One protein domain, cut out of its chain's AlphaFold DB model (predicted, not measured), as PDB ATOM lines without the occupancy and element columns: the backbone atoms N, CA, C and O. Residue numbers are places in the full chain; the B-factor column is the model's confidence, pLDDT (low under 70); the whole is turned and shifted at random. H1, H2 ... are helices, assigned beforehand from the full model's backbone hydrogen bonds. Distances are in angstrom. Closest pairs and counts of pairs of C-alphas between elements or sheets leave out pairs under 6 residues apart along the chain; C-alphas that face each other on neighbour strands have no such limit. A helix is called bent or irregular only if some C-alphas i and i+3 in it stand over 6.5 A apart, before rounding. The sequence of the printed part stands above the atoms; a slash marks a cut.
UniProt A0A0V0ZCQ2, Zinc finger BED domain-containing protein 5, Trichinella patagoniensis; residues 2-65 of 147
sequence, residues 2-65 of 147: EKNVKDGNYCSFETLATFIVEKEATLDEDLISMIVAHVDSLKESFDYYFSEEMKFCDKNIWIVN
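This is residues 2 to 65 of the 147 residues of the protein "Zinc finger BED domain-containing protein 5" of Trichinella patagoniensis (UniProt A0A0V0ZCQ2). One long helix, H3, runs along most of a loose, open model; H1 packs on its first half at residues 32 to 40, and H2 stands off to the side of its first end, running back against the direction of H3. At the last end of H3 the path turns a corner into H4 and then H5; of this arm, residues 48 to 53 and 56 to 65 stand free and stick out. The printed part has 64 residues with five named helices, in the order H1, H2, H3, H4, H5, and no named strand; its class is all helix. It is loose, with a radius of gyration of the C-alphas of 14.7 A, and elongated, spanning 42 by 23 by 17 A along its three main axes.

Start at the first printed residue, in H1, residues 2 to 6. Look from there to H3, residues 29 to 49: H1 and H3 touch, with 8 pairs of C-alphas within 8 A. The closest C-alphas of the two are those of Glu 2 and Val 36, 5.8 A apart, and H3 touches H1 with residues 32 to 40 alone. Go on to H2, residues 14 to 23, which touches no helix: it is apart from H1 and apart from H3, although it lies between them along the chain. Past the end of H3 you reach H4, residues 51 to 59. H3 and H4 are close but not clearly touching, with 2 pairs of C-alphas within 8 A, the closest being those of Asp 47 and Met 54 at 6.1 A. Their lines stand at 77 degrees, about perpendicular. Next comes H5, residues 61 to 64, and it and H4 meet only through their link. H5 is apart from H1, H2 and H3, and H4 is apart from H1 and H2. Check the backbone: in H1, H2, H3 and H4 every O i to N i+4 pair is within hydrogen-bond range. H5 is too short for such a pair, but its one O i to N i+3 pair is within range.

Find C-alpha 2 at (38.125, -30.730, -5.421); from there H1 runs to Lys 6. A short link of 7 residues brings you to C-alpha 14 at (25.817, -32.756, -14.217), where H2 begins, and H2 covers 14.1 A from first to last C-alpha. After a tight link of 5 residues, look for C-alpha 29 at (32.507, -40.884, 2.157); H3 runs from it over 30.1 A to C-alpha 49 at (50.931, -33.082, -20.314). With its 21 residues H3 is the longest helix, and no helix is bent. Phe 50 alone makes the tight link to H4, which goes 12.5 A from Ser 51 to Lys 59. Asn 60 is the tight link to H5, which ends at C-alpha 64, at (39.417, -15.930, -13.646).

The two C-alphas farthest apart in the printed part are those of Glu 24 and Glu 52, at 42.1 A. The first and last printed C-alphas, those of Glu 2 and Asn 65, are 17.2 A apart. Without the stretches that stand free, the body has 48 residues and spans 40 by 20 by 15 A, with a radius of gyration of 12.0 A. The printed part runs from residue 2 to residue 65 without a cut, and no link is long. The mean pLDDT of the printed part is 86.3 and no printed residue is under 70; read the B-factor column over H1 and you find a mean of 76, against 90 over H3.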
ATOM      1  N   GLU A   2      37.934 -29.903  -6.629       70.75
ATOM      2  CA  GLU A   2      38.125 -30.730  -5.421       70.75
ATOM      3  C   GLU A   2      37.382 -30.200  -4.175       70.75
ATOM      4  O   GLU A   2      36.581 -30.911  -3.575       70.75
ATOM      5  N   LYS A   3      37.563 -28.910  -3.849       74.12
ATOM      6  CA  LYS A   3      36.855 -28.245  -2.742       74.12
ATOM      7  C   LYS A   3      35.329 -28.341  -2.868       74.12
ATOM      8  O   LYS A   3      34.659 -28.675  -1.906       74.12
ATOM      9  N   ASN A   4      34.794 -28.136  -4.074       77.25
ATOM     10  CA  ASN A   4      33.352 -28.218  -4.315       77.25
ATOM     11  C   ASN A   4      32.826 -29.639  -4.064       77.25
ATOM     12  O   ASN A   4      31.777 -29.787  -3.454       77.25
ATOM     13  N   VAL A   5      33.567 -30.673  -4.479       78.19
ATOM     14  CA  VAL A   5      33.194 -32.081  -4.249       78.19
ATOM     15  C   VAL A   5      33.163 -32.407  -2.752       78.19
ATOM     16  O   VAL A   5      32.231 -33.067  -2.300       78.19
ATOM     17  N   LYS A   6      34.139 -31.909  -1.979       77.94
ATOM     18  CA  LYS A   6      34.183 -32.054  -0.511       77.94
ATOM     19  C   LYS A   6      33.041 -31.309   0.187       77.94
ATOM     20  O   LYS A   6      32.490 -31.817   1.155       77.94
ATOM     21  N   ASP A   7      32.647 -30.157  -0.348       81.12
ATOM     22  CA  ASP A   7      31.531 -29.347   0.151       81.12
ATOM     23  C   ASP A   7      30.148 -29.880  -0.307       81.12
ATOM     24  O   ASP A   7      29.129 -29.220  -0.106       81.12
ATOM     25  N   GLY A   8      30.091 -31.051  -0.959       77.94
ATOM     26  CA  GLY A   8      28.851 -31.657  -1.463       77.94
ATOM     27  C   GLY A   8      28.267 -30.974  -2.708       77.94
ATOM     28  O   GLY A   8      27.124 -31.223  -3.091       77.94
ATOM     29  N   ASN A   9      29.034 -30.101  -3.359       81.31
ATOM     30  CA  ASN A   9      28.657 -29.406  -4.581       81.31
ATOM     31  C   ASN A   9      29.182 -30.151  -5.821       81.31
ATOM     32  O   ASN A   9      30.341 -30.013  -6.228       81.31
ATOM     33  N   TYR A  10      28.281 -30.891  -6.470       83.94
ATOM     34  CA  TYR A  10      28.574 -31.706  -7.652       83.94
ATOM     35  C   TYR A  10      28.190 -31.044  -8.981       83.94
ATOM     36  O   TYR A  10      28.107 -31.735  -9.991       83.94
ATOM     37  N   CYS A  11      27.989 -29.723  -9.038       78.62
ATOM     38  CA  CYS A  11      27.555 -29.031 -10.265       78.62
ATOM     39  C   CYS A  11      28.501 -29.222 -11.468       78.62
ATOM     40  O   CYS A  11      28.088 -29.049 -12.610       78.62
ATOM     41  N   SER A  12      29.764 -29.590 -11.236       78.31
ATOM     42  CA  SER A  12      30.721 -29.930 -12.300       78.31
ATOM     43  C   SER A  12      30.504 -31.326 -12.912       78.31
ATOM     44  O   SER A  12      31.113 -31.642 -13.927       78.31
ATOM     45  N   PHE A  13      29.644 -32.150 -12.309       85.50
ATOM     46  CA  PHE A  13      29.286 -33.500 -12.735       85.50
ATOM     47  C   PHE A  13      27.768 -33.578 -12.925       85.50
ATOM     48  O   PHE A  13      27.059 -34.164 -12.114       85.50
ATOM     49  N   GLU A  14      27.257 -32.968 -13.994       85.25
ATOM     50  CA  GLU A  14      25.817 -32.756 -14.217       85.25
ATOM     51  C   GLU A  14      24.977 -34.039 -14.086       85.25
ATOM     52  O   GLU A  14      23.954 -34.044 -13.402       85.25
ATOM     53  N   THR A  15      25.449 -35.159 -14.638       88.81
ATOM     54  CA  THR A  15      24.785 -36.466 -14.504       88.81
ATOM     55  C   THR A  15      24.709 -36.941 -13.050       88.81
ATOM     56  O   THR A  15      23.672 -37.436 -12.615       88.81
ATOM     57  N   LEU A  16      25.793 -36.778 -12.285       86.19
ATOM     58  CA  LEU A  16      25.856 -37.164 -10.873       86.19
ATOM     59  C   LEU A  16      24.979 -36.246 -10.014       86.19
ATOM     60  O   LEU A  16      24.218 -36.732  -9.183       86.19
ATOM     61  N   ALA A  17      25.046 -34.933 -10.245       87.12
ATOM     62  CA  ALA A  17      24.209 -33.952  -9.564       87.12
ATOM     63  C   ALA A  17      22.716 -34.224  -9.801       87.12
ATOM     64  O   ALA A  17      21.931 -34.211  -8.858       87.12
ATOM     65  N   THR A  18      22.340 -34.538 -11.044       90.12
ATOM     66  CA  THR A  18      20.958 -34.879 -11.410       90.12
ATOM     67  C   THR A  18      20.508 -36.151 -10.700       90.12
ATOM     68  O   THR A  18      19.450 -36.166 -10.081       90.12
ATOM     69  N   PHE A  19      21.341 -37.196 -10.705       89.44
ATOM     70  CA  PHE A  19      21.047 -38.455 -10.023       89.44
ATOM     71  C   PHE A  19      20.827 -38.279  -8.514       89.44
ATOM     72  O   PHE A  19      19.872 -38.827  -7.969       89.44
ATOM     73  N   ILE A  20      21.686 -37.503  -7.845       87.94
ATOM     74  CA  ILE A  20      21.581 -37.216  -6.406       87.94
ATOM     75  C   ILE A  20      20.242 -36.551  -6.081       87.94
ATOM     76  O   ILE A  20      19.567 -36.967  -5.141       87.94
ATOM     77  N   VAL A  21      19.839 -35.560  -6.881       89.69
ATOM     78  CA  VAL A  21      18.572 -34.841  -6.701       89.69
ATOM     79  C   VAL A  21      17.373 -35.743  -6.996       89.69
ATOM     80  O   VAL A  21      16.438 -35.790  -6.204       89.69
ATOM     81  N   GLU A  22      17.389 -36.487  -8.102       92.19
ATOM     82  CA  GLU A  22      16.270 -37.349  -8.511       92.19
ATOM     83  C   GLU A  22      16.041 -38.539  -7.577       92.19
ATOM     84  O   GLU A  22      14.917 -39.035  -7.466       92.19
ATOM     85  N   LYS A  23      17.107 -39.054  -6.962       90.50
ATOM     86  CA  LYS A  23      17.058 -40.241  -6.101       90.50
ATOM     87  C   LYS A  23      17.115 -39.922  -4.614       90.50
ATOM     88  O   LYS A  23      17.113 -40.868  -3.833       90.50
ATOM     89  N   GLU A  24      17.184 -38.641  -4.242       84.94
ATOM     90  CA  GLU A  24      17.440 -38.191  -2.864       84.94
ATOM     91  C   GLU A  24      18.615 -38.959  -2.228       84.94
ATOM     92  O   GLU A  24      18.588 -39.360  -1.065       84.94
ATOM     93  N   ALA A  25      19.641 -39.232  -3.038       82.25
ATOM     94  CA  ALA A  25      20.732 -40.120  -2.674       82.25
ATOM     95  C   ALA A  25      21.859 -39.341  -1.994       82.25
ATOM     96  O   ALA A  25      22.331 -38.331  -2.507       82.25
ATOM     97  N   THR A  26      22.353 -39.852  -0.872       83.69
ATOM     98  CA  THR A  26      23.584 -39.359  -0.247       83.69
ATOM     99  C   THR A  26      24.763 -40.184  -0.740       83.69
ATOM    100  O   THR A  26      24.707 -41.415  -0.716       83.69
ATOM    101  N   LEU A  27      25.832 -39.523  -1.184       83.69
ATOM    102  CA  LEU A  27      27.074 -40.220  -1.498       83.69
ATOM    103  C   LEU A  27      27.793 -40.609  -0.211       83.69
ATOM    104  O   LEU A  27      27.867 -39.822   0.729       83.69
ATOM    105  N   ASP A  28      28.319 -41.825  -0.206       88.12
ATOM    106  CA  ASP A  28      29.170 -42.316   0.867       88.12
ATOM    107  C   ASP A  28      30.549 -41.628   0.849       88.12
ATOM    108  O   ASP A  28      31.033 -41.208  -0.210       88.12
ATOM    109  N   GLU A  29      31.191 -41.518   2.014       88.12
ATOM    110  CA  GLU A  29      32.507 -40.884   2.157       88.12
ATOM    111  C   GLU A  29      33.591 -41.569   1.309       88.12
ATOM    112  O   GLU A  29      34.466 -40.880   0.768       88.12
ATOM    113  N   ASP A  30      33.512 -42.888   1.101       90.44
ATOM    114  CA  ASP A  30      34.466 -43.627   0.267       90.44
ATOM    115  C   ASP A  30      34.331 -43.236  -1.211       90.44
ATOM    116  O   ASP A  30      35.327 -43.046  -1.916       90.44
ATOM    117  N   LEU A  31      33.095 -43.052  -1.690       86.94
ATOM    118  CA  LEU A  31      32.824 -42.582  -3.052       86.94
ATOM    119  C   LEU A  31      33.320 -41.150  -3.257       86.94
ATOM    120  O   LEU A  31      33.944 -40.858  -4.280       86.94
ATOM    121  N   ILE A  32      33.080 -40.263  -2.289       88.44
ATOM    122  CA  ILE A  32      33.573 -38.879  -2.330       88.44
ATOM    123  C   ILE A  32      35.103 -38.876  -2.385       88.44
ATOM    124  O   ILE A  32      35.687 -38.187  -3.224       88.44
ATOM    125  N   SER A  33      35.750 -39.694  -1.553       90.25
ATOM    126  CA  SER A  33      37.207 -39.835  -1.516       90.25
ATOM    127  C   SER A  33      37.773 -40.355  -2.837       90.25
ATOM    128  O   SER A  33      38.771 -39.826  -3.325       90.25
ATOM    129  N   MET A  34      37.112 -41.328  -3.475       90.38
ATOM    130  CA  MET A  34      37.500 -41.808  -4.807       90.38
ATOM    131  C   MET A  34      37.372 -40.726  -5.885       90.38
ATOM    132  O   MET A  34      38.264 -40.596  -6.724       90.38
ATOM    133  N   ILE A  35      36.299 -39.927  -5.867       89.56
ATOM    134  CA  ILE A  35      36.120 -38.822  -6.823       89.56
ATOM    135  C   ILE A  35      37.212 -37.769  -6.623       89.56
ATOM    136  O   ILE A  35      37.807 -37.322  -7.602       89.56
ATOM    137  N   VAL A  36      37.499 -37.393  -5.375       90.38
ATOM    138  CA  VAL A  36      38.574 -36.450  -5.032       90.38
ATOM    139  C   VAL A  36      39.921 -36.964  -5.541       90.38
ATOM    140  O   VAL A  36      40.569 -36.268  -6.317       90.38
ATOM    141  N   ALA A  37      40.288 -38.208  -5.218       92.81
ATOM    142  CA  ALA A  37      41.551 -38.806  -5.651       92.81
ATOM    143  C   ALA A  37      41.687 -38.860  -7.182       92.81
ATOM    144  O   ALA A  37      42.757 -38.598  -7.732       92.81
ATOM    145  N   HIS A  38      40.597 -39.159  -7.893       91.69
ATOM    146  CA  HIS A  38      40.593 -39.120  -9.352       91.69
ATOM    147  C   HIS A  38      40.775 -37.691  -9.887       91.69
ATOM    148  O   HIS A  38      41.497 -37.489 -10.861       91.69
ATOM    149  N   VAL A  39      40.107 -36.693  -9.300       89.31
ATOM    150  CA  VAL A  39      40.261 -35.281  -9.697       89.31
ATOM    151  C   VAL A  39      41.699 -34.808  -9.478       89.31
ATOM    152  O   VAL A  39      42.234 -34.115 -10.343       89.31
ATOM    153  N   ASP A  40      42.339 -35.228  -8.390       90.69
ATOM    154  CA  ASP A  40      43.737 -34.905  -8.104       90.69
ATOM    155  C   ASP A  40      44.687 -35.557  -9.115       90.69
ATOM    156  O   ASP A  40      45.503 -34.871  -9.726       90.69
ATOM    157  N   SER A  41      44.518 -36.851  -9.399       92.75
ATOM    158  CA  SER A  41      45.310 -37.544 -10.427       92.75
ATOM    159  C   SER A  41      45.114 -36.938 -11.823       92.75
ATOM    160  O   SER A  41      46.054 -36.834 -12.621       92.75
ATOM    161  N   LEU A  42      43.893 -36.490 -12.127       90.25
ATOM    162  CA  LEU A  42      43.610 -35.780 -13.365       90.25
ATOM    163  C   LEU A  42      44.365 -34.449 -13.404       90.25
ATOM    164  O   LEU A  42      44.982 -34.148 -14.422       90.25
ATOM    165  N   LYS A  43      44.363 -33.681 -12.312       88.75
ATOM    166  CA  LYS A  43      45.128 -32.433 -12.203       88.75
ATOM    167  C   LYS A  43      46.620 -32.672 -12.441       88.75
ATOM    168  O   LYS A  43      47.194 -31.994 -13.285       88.75
ATOM    169  N   GLU A  44      47.216 -33.677 -11.801       91.00
ATOM    170  CA  GLU A  44      48.624 -34.045 -12.020       91.00
ATOM    171  C   GLU A  44      48.910 -34.394 -13.487       91.00
ATOM    172  O   GLU A  44      49.926 -33.992 -14.053       91.00
ATOM    173  N   SER A  45      47.988 -35.109 -14.133       91.69
ATOM    174  CA  SER A  45      48.094 -35.422 -15.559       91.69
ATOM    175  C   SER A  45      48.038 -34.155 -16.418       91.69
ATOM    176  O   SER A  45      48.801 -34.034 -17.375       91.69
ATOM    177  N   PHE A  46      47.173 -33.194 -16.081       87.25
ATOM    178  CA  PHE A  46      47.131 -31.900 -16.765       87.25
ATOM    179  C   PHE A  46      48.428 -31.113 -16.573       87.25
ATOM    180  O   PHE A  46      48.975 -30.613 -17.554       87.25
ATOM    181  N   ASP A  47      48.958 -31.071 -15.353       87.19
ATOM    182  CA  ASP A  47      50.227 -30.412 -15.038       87.19
ATOM    183  C   ASP A  47      51.401 -31.051 -15.796       87.19
ATOM    184  O   ASP A  47      52.299 -30.346 -16.255       87.19
ATOM    185  N   TYR A  48      51.382 -32.372 -15.993       89.62
ATOM    186  CA  TYR A  48      52.404 -33.086 -16.756       89.62
ATOM    187  C   TYR A  48      52.288 -32.857 -18.271       89.62
ATOM    188  O   TYR A  48      53.254 -32.440 -18.914       89.62
ATOM    189  N   TYR A  49      51.118 -33.123 -18.858       90.25
ATOM    190  CA  TYR A  49      50.931 -33.082 -20.314       90.25
ATOM    191  C   TYR A  49      50.798 -31.664 -20.876       90.25
ATOM    192  O   TYR A  49      51.162 -31.440 -22.029       90.25
ATOM    193  N   PHE A  50      50.307 -30.718 -20.075       87.69
ATOM    194  CA  PHE A  50      50.043 -29.332 -20.469       87.69
ATOM    195  C   PHE A  50      50.814 -28.345 -19.587       87.69
ATOM    196  O   PHE A  50      50.310 -27.283 -19.233       87.69
ATOM    197  N   SER A  51      52.037 -28.708 -19.189       87.12
ATOM    198  CA  SER A  51      52.840 -27.932 -18.233       87.12
ATOM    199  C   SER A  51      53.027 -26.457 -18.618       87.12
ATOM    200  O   SER A  51      53.014 -25.587 -17.748       87.12
ATOM    201  N   GLU A  52      53.176 -26.144 -19.907       85.19
ATOM    202  CA  GLU A  52      53.325 -24.763 -20.377       85.19
ATOM    203  C   GLU A  52      51.992 -24.007 -20.349       85.19
ATOM    204  O   GLU A  52      51.945 -22.845 -19.937       85.19
ATOM    205  N   GLU A  53      50.892 -24.661 -20.723       83.81
ATOM    206  CA  GLU A  53      49.548 -24.101 -20.612       83.81
ATOM    207  C   GLU A  53      49.139 -23.894 -19.152       83.81
ATOM    208  O   GLU A  53      48.542 -22.868 -18.841       83.81
ATOM    209  N   MET A  54      49.498 -24.803 -18.242       83.94
ATOM    210  CA  MET A  54      49.237 -24.650 -16.807       83.94
ATOM    211  C   MET A  54      50.011 -23.463 -16.231       83.94
ATOM    212  O   MET A  54      49.406 -22.589 -15.617       83.94
ATOM    213  N   LYS A  55      51.301 -23.307 -16.564       84.06
ATOM    214  CA  LYS A  55      52.071 -22.097 -16.205       84.06
ATOM    215  C   LYS A  55      51.453 -20.816 -16.765       84.06
ATOM    216  O   LYS A  55      51.545 -19.757 -16.142       84.06
ATOM    217  N   PHE A  56      50.878 -20.874 -17.968       83.94
ATOM    218  CA  PHE A  56      50.153 -19.744 -18.544       83.94
ATOM    219  C   PHE A  56      48.873 -19.442 -17.755       83.94
ATOM    220  O   PHE A  56      48.612 -18.274 -17.465       83.94
ATOM    221  N   CYS A  57      48.099 -20.463 -17.385       80.94
ATOM    222  CA  CYS A  57      46.901 -20.326 -16.560       80.94
ATOM    223  C   CYS A  57      47.225 -19.729 -15.184       80.94
ATOM    224  O   CYS A  57      46.564 -18.774 -14.785       80.94
ATOM    225  N   ASP A  58      48.277 -20.205 -14.517       81.75
ATOM    226  CA  ASP A  58      48.699 -19.722 -13.196       81.75
ATOM    227  C   ASP A  58      49.046 -18.229 -13.218       81.75
ATOM    228  O   ASP A  58      48.599 -17.459 -12.370       81.75
ATOM    229  N   LYS A  59      49.774 -17.773 -14.246       84.12
ATOM    230  CA  LYS A  59      50.088 -16.343 -14.438       84.12
ATOM    231  C   LYS A  59      48.852 -15.482 -14.694       84.12
ATOM    232  O   LYS A  59      48.862 -14.286 -14.414       84.12
ATOM    233  N   ASN A  60      47.799 -16.074 -15.250       88.19
ATOM    234  CA  ASN A  60      46.570 -15.391 -15.642       88.19
ATOM    235  C   ASN A  60      45.393 -15.699 -14.704       88.19
ATOM    236  O   ASN A  60      44.244 -15.431 -15.059       88.19
ATOM    237  N   ILE A  61      45.647 -16.228 -13.502       88.12
ATOM    238  CA  ILE A  61      44.592 -16.586 -12.543       88.12
ATOM    239  C   ILE A  61      43.717 -15.384 -12.158       88.12
ATOM    240  O   ILE A  61      42.506 -15.522 -11.987       88.12
ATOM    241  N   TRP A  62      44.303 -14.185 -12.158       90.81
ATOM    242  CA  TRP A  62      43.616 -12.911 -11.942       90.81
ATOM    243  C   TRP A  62      42.506 -12.635 -12.973       90.81
ATOM    244  O   TRP A  62      41.551 -11.930 -12.665       90.81
ATOM    245  N   ILE A  63      42.581 -13.218 -14.178       92.06
ATOM    246  CA  ILE A  63      41.523 -13.115 -15.198       92.06
ATOM    247  C   ILE A  63      40.287 -13.896 -14.760       92.06
ATOM    248  O   ILE A  63      39.164 -13.474 -15.034       92.06
ATOM    249  N   VAL A  64      40.490 -15.046 -14.114       89.56
ATOM    250  CA  VAL A  64      39.417 -15.930 -13.646       89.56
ATOM    251  C   VAL A  64      38.843 -15.425 -12.335       89.56
ATOM    252  O   VAL A  64      37.634 -15.505 -12.150       89.56
ATOM    253  N   ASN A  65      39.677 -14.897 -11.441       89.88
ATOM    254  CA  ASN A  65      39.225 -14.294 -10.198       89.88
ATOM    255  C   ASN A  65      40.138 -13.125  -9.785       89.88
ATOM    256  O   ASN A  65      41.162 -13.350  -9.139       89.88
TER     257      ASN A  65